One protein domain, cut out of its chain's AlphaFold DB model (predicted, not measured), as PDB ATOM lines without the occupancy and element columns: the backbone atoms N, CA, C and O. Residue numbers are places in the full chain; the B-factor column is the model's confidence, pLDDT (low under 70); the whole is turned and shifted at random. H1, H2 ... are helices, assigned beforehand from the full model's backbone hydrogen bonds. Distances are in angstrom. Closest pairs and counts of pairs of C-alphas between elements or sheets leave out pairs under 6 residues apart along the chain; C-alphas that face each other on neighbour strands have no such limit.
ATOM      1  N   ALA A  18     127.384 157.730 130.288       91.69
ATOM      2  CA  ALA A  18     126.920 156.455 129.755       91.69
ATOM      3  C   ALA A  18     125.428 156.304 130.086       91.69
ATOM      4  O   ALA A  18     124.905 157.032 130.929       91.69
ATOM      5  N   ALA A  19     124.743 155.332 129.481       88.75
ATOM      6  CA  ALA A  19     123.313 155.097 129.732       88.75
ATOM      7  C   ALA A  19     122.981 154.684 131.186       88.75
ATOM      8  O   ALA A  19     121.813 154.587 131.555       88.75
ATOM      9  N   SER A  20     123.991 154.408 132.018       89.50
ATOM     10  CA  SER A  20     123.826 154.069 133.430       89.50
ATOM     11  C   SER A  20     125.093 154.388 134.223       89.50
ATOM     12  O   SER A  20     126.178 154.517 133.656       89.50
ATOM     13  N   VAL A  21     124.950 154.448 135.544       92.31
ATOM     14  CA  VAL A  21     126.031 154.569 136.520       92.31
ATOM     15  C   VAL A  21     125.776 153.612 137.682       92.31
ATOM     16  O   VAL A  21     124.626 153.384 138.064       92.31
ATOM     17  N   SER A  22     126.840 153.052 138.253       91.19
ATOM     18  CA  SER A  22     126.749 152.131 139.387       91.19
ATOM     19  C   SER A  22     127.792 152.414 140.464       91.19
ATOM     20  O   SER A  22     128.822 153.050 140.251       91.19
ATOM     21  N   THR A  23     127.541 151.872 141.651       91.50
ATOM     22  CA  THR A  23     128.516 151.824 142.750       91.50
ATOM     23  C   THR A  23     129.413 150.581 142.673       91.50
ATOM     24  O   THR A  23     130.352 150.446 143.454       91.50
ATOM     25  N   ASN A  24     129.152 149.662 141.732       92.31
ATOM     26  CA  ASN A  24     129.919 148.429 141.568       92.31
ATOM     27  C   ASN A  24     131.253 148.665 140.840       92.31
ATOM     28  O   ASN A  24     131.337 148.525 139.624       92.31
ATOM     29  N   THR A  25     132.311 148.930 141.606       92.88
ATOM     30  CA  THR A  25     133.683 149.159 141.104       92.88
ATOM     31  C   THR A  25     134.290 148.027 140.259       92.88
ATOM     32  O   THR A  25     135.309 148.246 139.611       92.88
ATOM     33  N   GLY A  26     133.689 146.830 140.225       95.50
ATOM     34  CA  GLY A  26     134.117 145.744 139.335       95.50
ATOM     35  C   GLY A  26     133.678 145.917 137.875       95.50
ATOM     36  O   GLY A  26     134.136 145.175 137.007       95.50
ATOM     37  N   LEU A  27     132.785 146.870 137.592       95.06
ATOM     38  CA  LEU A  27     132.348 147.209 136.239       95.06
ATOM     39  C   LEU A  27     133.295 148.238 135.596       95.06
ATOM     40  O   LEU A  27     133.861 149.073 136.301       95.06
ATOM     41  N   PRO A  28     133.469 148.209 134.262       93.44
ATOM     42  CA  PRO A  28     134.452 149.047 133.586       93.44
ATOM     43  C   PRO A  28     134.046 150.526 133.526       93.44
ATOM     44  O   PRO A  28     132.892 150.907 133.739       93.44
ATOM     45  N   GLY A  29     135.025 151.361 133.163       90.94
ATOM     46  CA  GLY A  29     134.835 152.787 132.913       90.94
ATOM     47  C   GLY A  29     134.611 153.620 134.178       90.94
ATOM     48  O   GLY A  29     134.406 153.109 135.275       90.94
ATOM     49  N   MET A  30     134.636 154.944 134.019       91.31
ATOM     50  CA  MET A  30     134.528 155.877 135.150       91.31
ATOM     51  C   MET A  30     133.151 155.886 135.834       91.31
ATOM     52  O   MET A  30     133.023 156.392 136.945       91.31
ATOM     53  N   TRP A  31     132.127 155.351 135.165       94.25
ATOM     54  CA  TRP A  31     130.756 155.265 135.673       94.25
ATOM     55  C   TRP A  31     130.379 153.859 136.150       94.25
ATOM     56  O   TRP A  31     129.219 153.631 136.490       94.25
ATOM     57  N   HIS A  32     131.341 152.929 136.195       94.62
ATOM     58  CA  HIS A  32     131.137 151.549 136.636       94.62
ATOM     59  C   HIS A  32     129.953 150.881 135.928       94.62
ATOM     60  O   HIS A  32     128.972 150.471 136.550       94.62
ATOM     61  N   THR A  33     130.006 150.801 134.604       93.00
ATOM     62  CA  THR A  33     128.884 150.313 133.801       93.00
ATOM     63  C   THR A  33     129.372 149.580 132.563       93.00
ATOM     64  O   THR A  33     130.442 149.875 132.042       93.00
ATOM     65  N   THR A  34     128.588 148.619 132.078       93.69
ATOM     66  CA  THR A  34     128.870 147.937 130.804       93.69
ATOM     67  C   THR A  34     128.366 148.720 129.596       93.69
ATOM     68  O   THR A  34     128.698 148.360 128.471       93.69
ATOM     69  N   TYR A  35     127.555 149.763 129.807       92.06
ATOM     70  CA  TYR A  35     127.113 150.628 128.718       92.06
ATOM     71  C   TYR A  35     128.277 151.479 128.193       92.06
ATOM     72  O   TYR A  35     129.109 151.933 128.984       92.06
ATOM     73  N   PRO A  36     128.343 151.718 126.873       89.75
ATOM     74  CA  PRO A  36     129.413 152.506 126.281       89.75
ATOM     75  C   PRO A  36     129.394 153.954 126.786       89.75
ATOM     76  O   PRO A  36     128.340 154.515 127.096       89.75
ATOM     77  N   LEU A  37     130.582 154.559 126.842       90.88
ATOM     78  CA  LEU A  37     130.725 155.992 127.066       90.88
ATOM     79  C   LEU A  37     130.297 156.739 125.799       90.88
ATOM     80  O   LEU A  37     130.751 156.426 124.698       90.88
ATOM     81  N   ILE A  38     129.473 157.762 125.967       92.12
ATOM     82  CA  ILE A  38     129.091 158.693 124.916       92.12
ATOM     83  C   ILE A  38     130.286 159.615 124.680       92.12
ATOM     84  O   ILE A  38     130.618 160.448 125.522       92.12
ATOM     85  N   GLY A  39     130.977 159.424 123.556       91.19
ATOM     86  CA  GLY A  39     132.118 160.256 123.173       91.19
ATOM     87  C   GLY A  39     131.681 161.641 122.701       91.19
ATOM     88  O   GLY A  39     132.043 162.642 123.312       91.19
ATOM     89  N   SER A  40     130.914 161.682 121.607       92.75
ATOM     90  CA  SER A  40     130.285 162.906 121.109       92.75
ATOM     91  C   SER A  40     128.957 162.602 120.427       92.75
ATOM     92  O   SER A  40     128.934 161.979 119.365       92.75
ATOM     93  N   GLU A  41     127.853 163.097 120.980       92.69
ATOM     94  CA  GLU A  41     126.514 162.914 120.410       92.69
ATOM     95  C   GLU A  41     126.418 163.467 118.983       92.69
ATOM     96  O   GLU A  41     125.793 162.865 118.112       92.69
ATOM     97  N   ILE A  42     127.110 164.576 118.706       92.88
ATOM     98  CA  ILE A  42     127.167 165.188 117.372       92.88
ATOM     99  C   ILE A  42     127.919 164.290 116.384       92.88
ATOM    100  O   ILE A  42     127.500 164.159 115.232       92.88
ATOM    101  N   GLN A  43     129.034 163.681 116.796       93.50
ATOM    102  CA  GLN A  43     129.774 162.764 115.923       93.50
ATOM    103  C   GLN A  43     128.985 161.474 115.692       93.50
ATOM    104  O   GLN A  43     128.874 161.041 114.548       93.50
ATOM    105  N   ASN A  44     128.349 160.940 116.734       91.75
ATOM    106  CA  ASN A  44     127.503 159.750 116.654       91.75
ATOM    107  C   ASN A  44     126.291 159.996 115.734       91.75
ATOM    108  O   ASN A  44     125.987 159.183 114.861       91.75
ATOM    109  N   ALA A  45     125.649 161.164 115.835       92.69
ATOM    110  CA  ALA A  45     124.589 161.589 114.920       92.69
ATOM    111  C   ALA A  45     125.061 161.686 113.461       92.69
ATOM    112  O   ALA A  45     124.353 161.255 112.550       92.69
ATOM    113  N   ARG A  46     126.268 162.218 113.222       92.12
ATOM    114  CA  ARG A  46     126.866 162.274 111.877       92.12
ATOM    115  C   ARG A  46     127.185 160.884 111.331       92.12
ATOM    116  O   ARG A  46     126.944 160.652 110.150       92.12
ATOM    117  N   ALA A  47     127.685 159.977 112.170       91.69
ATOM    118  CA  ALA A  47     127.995 158.599 111.793       91.69
ATOM    119  C   ALA A  47     126.736 157.815 111.386       91.69
ATOM    120  O   ALA A  47     126.759 157.077 110.402       91.69
ATOM    121  N   MET A  48     125.603 158.061 112.055       90.25
ATOM    122  CA  MET A  48     124.291 157.521 111.666       90.25
ATOM    123  C   MET A  48     123.753 158.079 110.331       90.25
ATOM    124  O   MET A  48     122.823 157.518 109.739       90.25
ATOM    125  N   GLY A  49     124.334 159.170 109.826       90.75
ATOM    126  CA  GLY A  49     124.072 159.707 108.496       90.75
ATOM    127  C   GLY A  49     122.645 160.224 108.296       90.75
ATOM    128  O   GLY A  49     121.986 160.722 109.208       90.75
ATOM    129  N   LEU A  50     122.146 160.114 107.060       91.06
ATOM    130  CA  LEU A  50     120.882 160.729 106.630       91.06
ATOM    131  C   LEU A  50     119.627 160.155 107.306       91.06
ATOM    132  O   LEU A  50     118.554 160.756 107.196       91.06
ATOM    133  N   ASN A  51     119.738 159.025 108.006       87.56
ATOM    134  CA  ASN A  51     118.625 158.389 108.712       87.56
ATOM    135  C   ASN A  51     118.461 158.893 110.149       87.56
ATOM    136  O   ASN A  51     117.398 158.698 110.736       87.56
ATOM    137  N   TYR A  52     119.465 159.576 110.709       89.75
ATOM    138  CA  TYR A  52     119.379 160.108 112.063       89.75
ATOM    139  C   TYR A  52     118.293 161.181 112.185       89.75
ATOM    140  O   TYR A  52     118.174 162.083 111.350       89.75
ATOM    141  N   ARG A  53     117.505 161.110 113.259       87.62
ATOM    142  CA  ARG A  53     116.531 162.135 113.636       87.62
ATOM    143  C   ARG A  53     116.677 162.405 115.126       87.62
ATOM    144  O   ARG A  53     116.666 161.472 115.921       87.62
ATOM    145  N   ASN A  54     116.767 163.684 115.487       87.38
ATOM    146  CA  ASN A  54     116.602 164.097 116.877       87.38
ATOM    147  C   ASN A  54     115.236 163.619 117.402       87.38
ATOM    148  O   ASN A  54     114.278 163.541 116.620       87.38
ATOM    149  N   PRO A  55     115.110 163.358 118.714       88.88
ATOM    150  CA  PRO A  55     113.806 163.141 119.316       88.88
ATOM    151  C   PRO A  55     112.914 164.362 119.069       88.88
ATOM    152  O   PRO A  55     113.366 165.506 119.071       88.88
ATOM    153  N   VAL A  56     111.620 164.118 118.871       88.12
ATOM    154  CA  VAL A  56     110.632 165.190 118.657       88.12
ATOM    155  C   VAL A  56     110.521 166.088 119.896       88.12
ATOM    156  O   VAL A  56     110.293 167.290 119.778       88.12
ATOM    157  N   VAL A  57     110.711 165.505 121.080       88.50
ATOM    158  CA  VAL A  57     110.725 166.178 122.377       88.50
ATOM    159  C   VAL A  57     111.598 165.383 123.350       88.50
ATOM    160  O   VAL A  57     111.526 164.155 123.374       88.50
ATOM    161  N   SER A  58     112.395 166.076 124.160       88.38
ATOM    162  CA  SER A  58     112.954 165.529 125.398       88.38
ATOM    163  C   SER A  58     112.144 166.086 126.566       88.38
ATOM    164  O   SER A  58     111.915 167.292 126.624       88.38
ATOM    165  N   LEU A  59     111.649 165.217 127.451       88.44
ATOM    166  CA  LEU A  59     110.758 165.630 128.545       88.44
ATOM    167  C   LEU A  59     111.501 166.367 129.660       88.44
ATOM    168  O   LEU A  59     110.939 167.283 130.253       88.44
ATOM    169  N   ASP A  60     112.734 165.951 129.937       84.12
ATOM    170  CA  ASP A  60     113.561 166.519 131.000       84.12
ATOM    171  C   ASP A  60     115.035 166.577 130.560       84.12
ATOM    172  O   ASP A  60     115.875 165.805 131.032       84.12
ATOM    173  N   PRO A  61     115.358 167.394 129.536       85.00
ATOM    174  CA  PRO A  61     116.731 167.561 129.093       85.00
ATOM    175  C   PRO A  61     117.525 168.293 130.177       85.00
ATOM    176  O   PRO A  61     117.168 169.392 130.600       85.00
ATOM    177  N   ALA A  62     118.639 167.701 130.594       86.06
ATOM    178  CA  ALA A  62     119.501 168.255 131.625       86.06
ATOM    179  C   ALA A  62     120.832 168.719 131.032       86.06
ATOM    180  O   ALA A  62     121.374 168.105 130.119       86.06
ATOM    181  N   GLN A  63     121.381 169.798 131.588       88.38
ATOM    182  CA  GLN A  63     122.703 170.290 131.205       88.38
ATOM    183  C   GLN A  63     123.801 169.284 131.609       88.38
ATOM    184  O   GLN A  63     123.662 168.623 132.649       88.38
ATOM    185  N   PRO A  64     124.930 169.214 130.875       88.81
ATOM    186  CA  PRO A  64     125.951 168.190 131.093       88.81
ATOM    187  C   PRO A  64     126.504 168.188 132.518       88.81
ATOM    188  O   PRO A  64     126.713 167.133 133.119       88.81
ATOM    189  N   GLU A  65     126.691 169.368 133.108       91.06
ATOM    190  CA  GLU A  65     127.179 169.491 134.483       91.06
ATOM    191  C   GLU A  65     126.170 168.991 135.523       91.06
ATOM    192  O   GLU A  65     126.570 168.413 136.535       91.06
ATOM    193  N   THR A  66     124.869 169.157 135.277       90.75
ATOM    194  CA  THR A  66     123.815 168.619 136.149       90.75
ATOM    195  C   THR A  66     123.867 167.094 136.160       90.75
ATOM    196  O   THR A  66     123.913 166.484 137.228       90.75
ATOM    197  N   MET A  67     123.960 166.474 134.982       89.25
ATOM    198  CA  MET A  67     124.006 165.016 134.866       89.25
ATOM    199  C   MET A  67     125.302 164.413 135.414       89.25
ATOM    200  O   MET A  67     125.265 163.413 136.129       89.25
ATOM    201  N   LYS A  68     126.456 165.044 135.167       91.44
ATOM    202  CA  LYS A  68     127.739 164.605 135.745       91.44
ATOM    203  C   LYS A  68     127.739 164.696 137.269       91.44
ATOM    204  O   LYS A  68     128.281 163.806 137.928       91.44
ATOM    205  N   LYS A  69     127.131 165.740 137.847       91.06
ATOM    206  CA  LYS A  69     126.943 165.852 139.302       91.06
ATOM    207  C   LYS A  69     126.045 164.741 139.835       91.06
ATOM    208  O   LYS A  69     126.418 164.118 140.826       91.06
ATOM    209  N   LEU A  70     124.930 164.449 139.164       90.00
ATOM    210  CA  LEU A  70     124.044 163.343 139.532       90.00
ATOM    211  C   LEU A  70     124.787 161.999 139.511       90.00
ATOM    212  O   LEU A  70     124.738 161.264 140.490       90.00
ATOM    213  N   PHE A  71     125.549 161.706 138.455       92.19
ATOM    214  CA  PHE A  71     126.301 160.451 138.353       92.19
ATOM    215  C   PHE A  71     127.339 160.301 139.473       92.19
ATOM    216  O   PHE A  71     127.437 159.245 140.099       92.19
ATOM    217  N   ARG A  72     128.083 161.370 139.783       92.50
ATOM    218  CA  ARG A  72     129.019 161.378 140.921       92.50
ATOM    219  C   ARG A  72     128.291 161.206 142.255       92.50
ATOM    220  O   ARG A  72     128.778 160.471 143.112       92.50
ATOM    221  N   SER A  73     127.131 161.848 142.412       90.56
ATOM    222  CA  SER A  73     126.279 161.693 143.592       90.56
ATOM    223  C   SER A  73     125.884 160.232 143.772       90.56
ATOM    224  O   SER A  73     126.214 159.675 144.811       90.56
ATOM    225  N   ILE A  74     125.339 159.572 142.743       89.50
ATOM    226  CA  ILE A  74     124.935 158.154 142.783       89.50
ATOM    227  C   ILE A  74     126.082 157.251 143.252       89.50
ATOM    228  O   ILE A  74     125.875 156.380 144.098       89.50
ATOM    229  N   ILE A  75     127.304 157.469 142.753       90.06
ATOM    230  CA  ILE A  75     128.488 156.707 143.181       90.06
ATOM    231  C   ILE A  75     128.785 156.926 144.674       90.06
ATOM    232  O   ILE A  75     129.171 155.985 145.367       90.06
ATOM    233  N   SER A  76     128.608 158.150 145.175       87.94
ATOM    234  CA  SER A  76     128.966 158.531 146.547       87.94
ATOM    235  C   SER A  76     127.881 158.262 147.601       87.94
ATOM    236  O   SER A  76     128.190 157.766 148.682       87.94
ATOM    237  N   THR A  77     126.617 158.569 147.305       82.81
ATOM    238  CA  THR A  77     125.489 158.543 148.248       82.81
ATOM    239  C   THR A  77     124.625 157.299 148.087       82.81
ATOM    240  O   THR A  77     123.886 156.951 149.005       82.81
ATOM    241  N   LYS A  78     124.731 156.613 146.938       77.44
ATOM    242  CA  LYS A  78     123.830 155.535 146.495       77.44
ATOM    243  C   LYS A  78     122.378 155.977 146.286       77.44
ATOM    244  O   LYS A  78     121.518 155.120 146.095       77.44
TER     245      LYS A  78
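This is residues 18 to 78 of the 195 residues of a protein of Pedobacter hartonius (UniProt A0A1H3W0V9). This is a loose, elongated model with little regular structure: the longer helix H2 and the short helix H1 are set well apart, with a long link between them that sticks out at residues 55 to 63, and residues 18 to 40 wind through a long stretch with no named element. The printed part has 61 residues with two named helices, H1 then H2, and no named strand; its class is all helix, though only 21 residues are in named elements. The radius of gyration of the C-alphas is 14.0 A, and they span 40 by 24 by 14 A.

Start from H2, residues 64 to 77, and look back along the chain to H1, residues 41 to 47: the two are apart. In both helices every O i to N i+4 pair is within hydrogen-bond range.

Find C-alpha 64 at (125.951, 168.190, 131.093); from there H2 runs 19.7 A to C-alpha 77 at (125.489, 158.543, 148.248). H1 begins at C-alpha 41, at (126.514, 162.914, 120.410), and runs 9.8 A to C-alpha 47.

The two C-alphas farthest apart, those of Leu 50 and Thr 77, are 41.9 A apart. The link from H1 to H2, 16 residues, is long. Residues 46 to 51 and 55 to 67 stand free. The printed part has no cut, and no printed residue is under 70 in pLDDT.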